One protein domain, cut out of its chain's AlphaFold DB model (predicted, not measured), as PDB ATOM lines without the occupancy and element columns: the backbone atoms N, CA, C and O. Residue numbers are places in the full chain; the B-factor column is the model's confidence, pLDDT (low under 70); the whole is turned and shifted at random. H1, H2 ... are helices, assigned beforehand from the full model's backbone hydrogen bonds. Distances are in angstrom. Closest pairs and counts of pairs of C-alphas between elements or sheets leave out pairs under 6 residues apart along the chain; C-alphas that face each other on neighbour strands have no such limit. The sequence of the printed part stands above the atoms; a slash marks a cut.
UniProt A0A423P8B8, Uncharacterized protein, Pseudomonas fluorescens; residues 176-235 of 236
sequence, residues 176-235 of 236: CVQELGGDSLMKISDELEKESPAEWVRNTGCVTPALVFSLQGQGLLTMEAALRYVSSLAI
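What this domain is: This is residues 176 to 235 of the 236 residues of an uncharacterized protein of Pseudomonas fluorescens (UniProt A0A423P8B8). Two antiparallel helices, H4 and H5, lie side by side as a helical hairpin, and a third, H2, runs crosswise to both at about a right angle, with its last residue, Glu 193, near H5. The short helix H1 folds back on the first part of H2, far from H5, and the short H3 comes next to H2 before the chain goes on to H4. The printed part has 60 residues with five named helices, in the order H1, H2, H3, H4, H5, and no named strand; the class is all helix. The whole is compact, with a radius of gyration of the C-alphas of 10.4 A, and its outline is rounded, with spans of 29 by 24 by 19 A.

Where its parts are: H1 is residues 176 to 179, 4.8 A from first to last C-alpha, and begins at C-alpha 176 at (-4.075, 8.053, 6.542). H2 is residues 184 to 193, 14.3 A long, and ends at C-alpha 193 at (2.209, 3.089, -7.651). H3 is residues 199 to 202, 5.5 A long. H4 is residues 209 to 217, 12.2 A long. H5, the longest helix, is residues 223 to 233, 15.8 A long, and ends at C-alpha 233 at (-0.811, -8.009, 3.342).

How they stand to each other: H1 touches H2; their closest C-alphas, those of Val 177 and Ser 184, are 5.3 A apart. H2 is the hub, touching three other helices. H2 and H3 only just touch, with 3 pairs of C-alphas within 8 A, the closest those of Ile 188 and Val 201 at 7.1 A. H1 and H3 are close but not clearly touching, with the C-alphas of Cys 176 and Val 201 closest at 7.9 A. H2 and H4 are close but not clearly touching and about perpendicular at 87 degrees; their closest C-alphas, those of Ser 189 and Leu 215, are 7.1 A apart. H2 touches H5, about perpendicular at 89 degrees, with the C-alphas of Glu 193 and Ala 225 closest at 5.3 A. H4 and H5 form a helical hairpin: they touch at a shallow tilt of 5 degrees, opposite ways, and their closest C-alphas, those of Val 212 and Ala 226, are 5.9 A apart. H1 is apart from H4 and H5, H3 is apart from H4, and H3 and H5 are only just apart, 8.3 A at the closest. In H2, H4 and H5 every O i to N i+4 pair is within hydrogen-bond range; H1 and H3 are too short for such a pair.

The domain as a whole: The two C-alphas farthest apart are those of Gly 182 and Ile 235, at 31.4 A. The printed part has no cut. The links H1 to H2, H2 to H3 and H4 to H5 are tight, H3 to H4 is short, and no link is long. The mean pLDDT of the printed part is 92.2, and one printed residue, Ile 235, is under 70.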
ATOM      1  N   CYS A 176      -4.958   7.164   7.297       93.62
ATOM      2  CA  CYS A 176      -4.075   8.053   6.542       93.62
ATOM      3  C   CYS A 176      -4.827   9.007   5.611       93.62
ATOM      4  O   CYS A 176      -4.318  10.084   5.304       93.62
ATOM      5  N   VAL A 177      -6.053   8.667   5.195       91.00
ATOM      6  CA  VAL A 177      -6.877   9.581   4.391       91.00
ATOM      7  C   VAL A 177      -7.177  10.868   5.168       91.00
ATOM      8  O   VAL A 177      -7.118  11.955   4.596       91.00
ATOM      9  N   GLN A 178      -7.434  10.763   6.474       87.62
ATOM     10  CA  GLN A 178      -7.683  11.919   7.336       87.62
ATOM     11  C   GLN A 178      -6.375  12.583   7.785       87.62
ATOM     12  O   GLN A 178      -6.267  13.804   7.729       87.62
ATOM     13  N   GLU A 179      -5.372  11.794   8.186       89.50
ATOM     14  CA  GLU A 179      -4.119  12.297   8.774       89.50
ATOM     15  C   GLU A 179      -3.243  13.081   7.786       89.50
ATOM     16  O   GLU A 179      -2.567  14.030   8.182       89.50
ATOM     17  N   LEU A 180      -3.243  12.712   6.500       88.00
ATOM     18  CA  LEU A 180      -2.401  13.366   5.489       88.00
ATOM     19  C   LEU A 180      -2.940  14.725   5.015       88.00
ATOM     20  O   LEU A 180      -2.159  15.508   4.458       88.00
ATOM     21  N   GLY A 181      -4.243  14.977   5.195       81.94
ATOM     22  CA  GLY A 181      -4.948  16.188   4.765       81.94
ATOM     23  C   GLY A 181      -4.903  16.493   3.256       81.94
ATOM     24  O   GLY A 181      -4.066  15.971   2.508       81.94
ATOM     25  N   GLY A 182      -5.789  17.386   2.799       80.38
ATOM     26  CA  GLY A 182      -5.815  17.878   1.411       80.38
ATOM     27  C   GLY A 182      -5.953  16.754   0.377       80.38
ATOM     28  O   GLY A 182      -6.877  15.957   0.461       80.38
ATOM     29  N   ASP A 183      -5.014  16.640  -0.564       85.44
ATOM     30  CA  ASP A 183      -5.014  15.609  -1.623       85.44
ATOM     31  C   ASP A 183      -4.548  14.223  -1.125       85.44
ATOM     32  O   ASP A 183      -3.705  13.563  -1.739       85.44
ATOM     33  N   SER A 184      -5.026  13.779   0.040       90.62
ATOM     34  CA  SER A 184      -4.541  12.552   0.686       90.62
ATOM     35  C   SER A 184      -4.750  11.301  -0.164       90.62
ATOM     36  O   SER A 184      -3.867  10.445  -0.196       90.62
ATOM     37  N   LEU A 185      -5.860  11.216  -0.901       92.25
ATOM     38  CA  LEU A 185      -6.124  10.107  -1.818       92.25
ATOM     39  C   LEU A 185      -5.081  10.038  -2.936       92.25
ATOM     40  O   LEU A 185      -4.557   8.958  -3.200       92.25
ATOM     41  N   MET A 186      -4.711  11.183  -3.519       92.62
ATOM     42  CA  MET A 186      -3.679  11.244  -4.554       92.62
ATOM     43  C   MET A 186      -2.303  10.874  -3.999       92.62
ATOM     44  O   MET A 186      -1.626  10.025  -4.566       92.62
ATOM     45  N   LYS A 187      -1.927  11.412  -2.829       94.38
ATOM     46  CA  LYS A 187      -0.659  11.069  -2.156       94.38
ATOM     47  C   LYS A 187      -0.540   9.569  -1.874       94.38
ATOM     48  O   LYS A 187       0.531   8.995  -2.041       94.38
ATOM     49  N   ILE A 188      -1.627   8.944  -1.418       95.81
ATOM     50  CA  ILE A 188      -1.676   7.497  -1.180       95.81
ATOM     51  C   ILE A 188      -1.545   6.743  -2.502       95.81
ATOM     52  O   ILE A 188      -0.757   5.804  -2.575       95.81
ATOM     53  N   SER A 189      -2.271   7.164  -3.539       96.56
ATOM     54  CA  SER A 189      -2.205   6.535  -4.858       96.56
ATOM     55  C   SER A 189      -0.794   6.583  -5.445       96.56
ATOM     56  O   SER A 189      -0.226   5.538  -5.759       96.56
ATOM     57  N   ASP A 190      -0.183   7.769  -5.477       97.12
ATOM     58  CA  ASP A 190       1.180   7.992  -5.967       97.12
ATOM     59  C   ASP A 190       2.215   7.152  -5.208       97.12
ATOM     60  O   ASP A 190       3.194   6.673  -5.784       97.12
ATOM     61  N   GLU A 191       2.026   6.966  -3.899       97.50
ATOM     62  CA  GLU A 191       2.908   6.124  -3.095       97.50
ATOM     63  C   GLU A 191       2.741   4.639  -3.432       97.50
ATOM     64  O   GLU A 191       3.734   3.924  -3.564       97.50
ATOM     65  N   LEU A 192       1.500   4.176  -3.594       97.12
ATOM     66  CA  LEU A 192       1.194   2.788  -3.930       97.12
ATOM     67  C   LEU A 192       1.673   2.401  -5.332       97.12
ATOM     68  O   LEU A 192       2.056   1.245  -5.517       97.12
ATOM     69  N   GLU A 193       1.705   3.332  -6.289       98.00
ATOM     70  CA  GLU A 193       2.209   3.089  -7.651       98.00
ATOM     71  C   GLU A 193       3.698   2.736  -7.695       98.00
ATOM     72  O   GLU A 193       4.136   1.999  -8.582       98.00
ATOM     73  N   LYS A 194       4.488   3.194  -6.720       96.75
ATOM     74  CA  LYS A 194       5.927   2.918  -6.676       96.75
ATOM     75  C   LYS A 194       6.194   1.419  -6.537       96.75
ATOM     76  O   LYS A 194       5.519   0.711  -5.789       96.75
ATOM     77  N   GLU A 195       7.255   0.944  -7.189       91.50
ATOM     78  CA  GLU A 195       7.740  -0.435  -7.020       91.50
ATOM     79  C   GLU A 195       8.138  -0.725  -5.564       91.50
ATOM     80  O   GLU A 195       7.902  -1.818  -5.052       91.50
ATOM     81  N   SER A 196       8.688   0.286  -4.880       91.75
ATOM     82  CA  SER A 196       9.038   0.245  -3.460       91.75
ATOM     83  C   SER A 196       8.368   1.402  -2.708       91.75
ATOM     84  O   SER A 196       8.979   2.460  -2.535       91.75
ATOM     85  N   PRO A 197       7.100   1.238  -2.280       93.81
ATOM     86  CA  PRO A 197       6.396   2.254  -1.507       93.81
ATOM     87  C   PRO A 197       7.061   2.479  -0.149       93.81
ATOM     88  O   PRO A 197       7.606   1.542   0.451       93.81
ATOM     89  N   ALA A 198       6.953   3.693   0.375       94.00
ATOM     90  CA  ALA A 198       7.365   4.053   1.720       94.00
ATOM     91  C   ALA A 198       6.649   3.201   2.780       94.00
ATOM     92  O   ALA A 198       5.536   2.720   2.587       94.00
ATOM     93  N   GLU A 199       7.293   3.008   3.930       91.50
ATOM     94  CA  GLU A 199       6.777   2.125   4.981       91.50
ATOM     95  C   GLU A 199       5.428   2.585   5.546       91.50
ATOM     96  O   GLU A 199       4.570   1.749   5.824       91.50
ATOM     97  N   TRP A 200       5.206   3.901   5.631       93.31
ATOM     98  CA  TRP A 200       4.009   4.474   6.243       93.31
ATOM     99  C   TRP A 200       2.707   3.967   5.608       93.31
ATOM    100  O   TRP A 200       1.753   3.698   6.331       93.31
ATOM    101  N   VAL A 201       2.675   3.737   4.287       93.31
ATOM    102  CA  VAL A 201       1.470   3.262   3.578       93.31
ATOM    103  C   VAL A 201       1.094   1.822   3.956       93.31
ATOM    104  O   VAL A 201      -0.038   1.380   3.758       93.31
ATOM    105  N   ARG A 202       2.050   1.077   4.525       88.12
ATOM    106  CA  ARG A 202       1.896  -0.306   5.002       88.12
ATOM    107  C   ARG A 202       1.680  -0.398   6.513       88.12
ATOM    108  O   ARG A 202       1.559  -1.515   7.036       88.12
ATOM    109  N   ASN A 203       1.641   0.735   7.216       91.81
ATOM    110  CA  ASN A 203       1.296   0.761   8.630       91.81
ATOM    111  C   ASN A 203      -0.124   0.227   8.819       91.81
ATOM    112  O   ASN A 203      -1.038   0.535   8.052       91.81
ATOM    113  N   THR A 204      -0.308  -0.590   9.852       88.94
ATOM    114  CA  THR A 204      -1.608  -1.187  10.159       88.94
ATOM    115  C   THR A 204      -2.658  -0.094  10.346       88.94
ATOM    116  O   THR A 204      -2.478   0.801  11.165       88.94
ATOM    117  N   GLY A 205      -3.751  -0.172   9.584       90.31
ATOM    118  CA  GLY A 205      -4.855   0.791   9.646       90.31
ATOM    119  C   GLY A 205      -4.666   2.062   8.811       90.31
ATOM    120  O   GLY A 205      -5.635   2.794   8.652       90.31
ATOM    121  N   CYS A 206      -3.484   2.307   8.230       94.56
ATOM    122  CA  CYS A 206      -3.230   3.491   7.401       94.56
ATOM    123  C   CYS A 206      -4.045   3.476   6.100       94.56
ATOM    124  O   CYS A 206      -4.787   4.413   5.816       94.56
ATOM    125  N   VAL A 207      -3.928   2.389   5.335       95.44
ATOM    126  CA  VAL A 207      -4.663   2.121   4.093       95.44
ATOM    127  C   VAL A 207      -5.379   0.784   4.256       95.44
ATOM    128  O   VAL A 207      -4.850  -0.127   4.895       95.44
ATOM    129  N   THR A 208      -6.584   0.656   3.706       95.62
ATOM    130  CA  THR A 208      -7.333  -0.608   3.697       95.62
ATOM    131  C   THR A 208      -7.426  -1.183   2.281       95.62
ATOM    132  O   THR A 208      -7.354  -0.437   1.300       95.62
ATOM    133  N   PRO A 209      -7.673  -2.498   2.129       94.88
ATOM    134  CA  PRO A 209      -7.990  -3.077   0.824       94.88
ATOM    135  C   PRO A 209      -9.181  -2.392   0.138       94.88
ATOM    136  O   PRO A 209      -9.165  -2.201  -1.074       94.88
ATOM    137  N   ALA A 210     -10.195  -1.979   0.908       95.00
ATOM    138  CA  ALA A 210     -11.355  -1.276   0.369       95.00
ATOM    139  C   ALA A 210     -10.971   0.074  -0.256       95.00
ATOM    140  O   ALA A 210     -11.469   0.404  -1.333       95.00
ATOM    141  N   LEU A 211     -10.046   0.824   0.358       95.81
ATOM    142  CA  LEU A 211      -9.514   2.045  -0.247       95.81
ATOM    143  C   LEU A 211      -8.766   1.742  -1.545       95.81
ATOM    144  O   LEU A 211      -9.023   2.390  -2.552       95.81
ATOM    145  N   VAL A 212      -7.892   0.735  -1.548       96.44
ATOM    146  CA  VAL A 212      -7.106   0.360  -2.734       96.44
ATOM    147  C   VAL A 212      -7.996   0.014  -3.926       96.44
ATOM    148  O   VAL A 212      -7.784   0.528  -5.024       96.44
ATOM    149  N   PHE A 213      -9.040  -0.791  -3.717       95.25
ATOM    150  CA  PHE A 213      -9.993  -1.102  -4.784       95.25
ATOM    151  C   PHE A 213     -10.857   0.100  -5.179       95.25
ATOM    152  O   PHE A 213     -11.192   0.239  -6.354       95.25
ATOM    153  N   SER A 214     -11.176   0.997  -4.242       94.94
ATOM    154  CA  SER A 214     -11.858   2.257  -4.557       94.94
ATOM    155  C   SER A 214     -11.007   3.140  -5.475       94.94
ATOM    156  O   SER A 214     -11.494   3.594  -6.509       94.94
ATOM    157  N   LEU A 215      -9.721   3.334  -5.155       95.56
ATOM    158  CA  LEU A 215      -8.780   4.104  -5.979       95.56
ATOM    159  C   LEU A 215      -8.619   3.478  -7.369       95.56
ATOM    160  O   LEU A 215      -8.680   4.179  -8.380       95.56
ATOM    161  N   GLN A 216      -8.495   2.150  -7.433       96.62
ATOM    162  CA  GLN A 216      -8.405   1.421  -8.697       96.62
ATOM    163  C   GLN A 216      -9.671   1.588  -9.547       96.62
ATOM    164  O   GLN A 216      -9.581   1.907 -10.733       96.62
ATOM    165  N   GLY A 217     -10.855   1.425  -8.952       94.19
ATOM    166  CA  GLY A 217     -12.137   1.607  -9.638       94.19
ATOM    167  C   GLY A 217     -12.372   3.042 -10.123       94.19
ATOM    168  O   GLY A 217     -13.085   3.257 -11.101       94.19
ATOM    169  N   GLN A 218     -11.739   4.022  -9.479       92.62
ATOM    170  CA  GLN A 218     -11.769   5.429  -9.880       92.62
ATOM    171  C   GLN A 218     -10.733   5.791 -10.952       92.62
ATOM    172  O   GLN A 218     -10.757   6.919 -11.444       92.62
ATOM    173  N   GLY A 219      -9.854   4.857 -11.331       94.19
ATOM    174  CA  GLY A 219      -8.758   5.106 -12.270       94.19
ATOM    175  C   GLY A 219      -7.604   5.914 -11.671       94.19
ATOM    176  O   GLY A 219      -6.809   6.463 -12.425       94.19
ATOM    177  N   LEU A 220      -7.528   6.002 -10.339       94.38
ATOM    178  CA  LEU A 220      -6.444   6.676  -9.620       94.38
ATOM    179  C   LEU A 220      -5.260   5.741  -9.352       94.38
ATOM    180  O   LEU A 220      -4.155   6.227  -9.140       94.38
ATOM    181  N   LEU A 221      -5.492   4.425  -9.364       97.25
ATOM    182  CA  LEU A 221      -4.490   3.394  -9.099       97.25
ATOM    183  C   LEU A 221      -4.550   2.288 -10.161       97.25
ATOM    184  O   LEU A 221      -5.629   1.819 -10.536       97.25
ATOM    185  N   THR A 222      -3.399   1.825 -10.630       97.94
ATOM    186  CA  THR A 222      -3.290   0.699 -11.552       97.94
ATOM    187  C   THR A 222      -3.688  -0.614 -10.875       97.94
ATOM    188  O   THR A 222      -3.499  -0.825  -9.674       97.94
ATOM    189  N   MET A 223      -4.222  -1.552 -11.665       97.25
ATOM    190  CA  MET A 223      -4.527  -2.902 -11.172       97.25
ATOM    191  C   MET A 223      -3.267  -3.610 -10.648       97.25
ATOM    192  O   MET A 223      -3.327  -4.326  -9.653       97.25
ATOM    193  N   GLU A 224      -2.117  -3.389 -11.291       96.94
ATOM    194  CA  GLU A 224      -0.840  -3.961 -10.862       96.94
ATOM    195  C   GLU A 224      -0.435  -3.466  -9.465       96.94
ATOM    196  O   GLU A 224      -0.133  -4.281  -8.587       96.94
ATOM    197  N   ALA A 225      -0.496  -2.153  -9.223       97.00
ATOM    198  CA  ALA A 225      -0.211  -1.579  -7.912       97.00
ATOM    199  C   ALA A 225      -1.198  -2.063  -6.838       97.00
ATOM    200  O   ALA A 225      -0.784  -2.423  -5.731       97.00
ATOM    201  N   ALA A 226      -2.487  -2.161  -7.175       96.50
ATOM    202  CA  ALA A 226      -3.507  -2.684  -6.272       96.50
ATOM    203  C   ALA A 226      -3.214  -4.133  -5.838       96.50
ATOM    204  O   ALA A 226      -3.218  -4.446  -4.644       96.50
ATOM    205  N   LEU A 227      -2.903  -5.018  -6.793       95.19
ATOM    206  CA  LEU A 227      -2.581  -6.419  -6.510       95.19
ATOM    207  C   LEU A 227      -1.283  -6.565  -5.712       95.19
ATOM    208  O   LEU A 227      -1.221  -7.401  -4.805       95.19
ATOM    209  N   ARG A 228      -0.267  -5.738  -5.995       94.56
ATOM    210  CA  ARG A 228       0.982  -5.696  -5.219       94.56
ATOM    211  C   ARG A 228       0.711  -5.360  -3.754       94.56
ATOM    212  O   ARG A 228       1.208  -6.059  -2.870       94.56
ATOM    213  N   TYR A 229      -0.113  -4.346  -3.488       93.38
ATOM    214  CA  TYR A 229      -0.489  -3.983  -2.124       93.38
ATOM    215  C   TYR A 229      -1.208  -5.130  -1.405       93.38
ATOM    216  O   TYR A 229      -0.775  -5.541  -0.328       93.38
ATOM    217  N   VAL A 230      -2.258  -5.699  -2.007       90.75
ATOM    218  CA  VAL A 230      -3.044  -6.775  -1.377       90.75
ATOM    219  C   VAL A 230      -2.180  -8.010  -1.110       90.75
ATOM    220  O   VAL A 230      -2.253  -8.590  -0.029       90.75
ATOM    221  N   SER A 231      -1.301  -8.369  -2.048       90.81
ATOM    222  CA  SER A 231      -0.368  -9.490  -1.881       90.81
ATOM    223  C   SER A 231       0.598  -9.264  -0.716       90.81
ATOM    224  O   SER A 231       0.914 -10.201   0.011       90.81
ATOM    225  N   SER A 232       1.026  -8.018  -0.483       86.19
ATOM    226  CA  SER A 232       1.913  -7.680   0.635       86.19
ATOM    227  C   SER A 232       1.261  -7.846   2.013       86.19
ATOM    228  O   SER A 232       1.966  -8.065   2.996       86.19
ATOM    229  N   LEU A 233      -0.074  -7.788   2.094       83.44
ATOM    230  CA  LEU A 233      -0.811  -8.009   3.342       83.44
ATOM    231  C   LEU A 233      -0.895  -9.490   3.724       83.44
ATOM    232  O   LEU A 233      -0.988  -9.795   4.905       83.44
ATOM    233  N   ALA A 234      -0.839 -10.400   2.748       73.75
ATOM    234  CA  ALA A 234      -0.926 -11.846   2.975       73.75
ATOM    235  C   ALA A 234       0.382 -12.470   3.504       73.75
ATOM    236  O   ALA A 234       0.399 -13.643   3.866       73.75
ATOM    237  N   ILE A 235       1.478 -11.706   3.502       62.56
ATOM    238  CA  ILE A 235       2.824 -12.158   3.893       62.56
ATOM    239  C   ILE A 235       3.142 -11.783   5.363       62.56
ATOM    240  O   ILE A 235       4.207 -12.125   5.871       62.56
TER     241      ILE A 235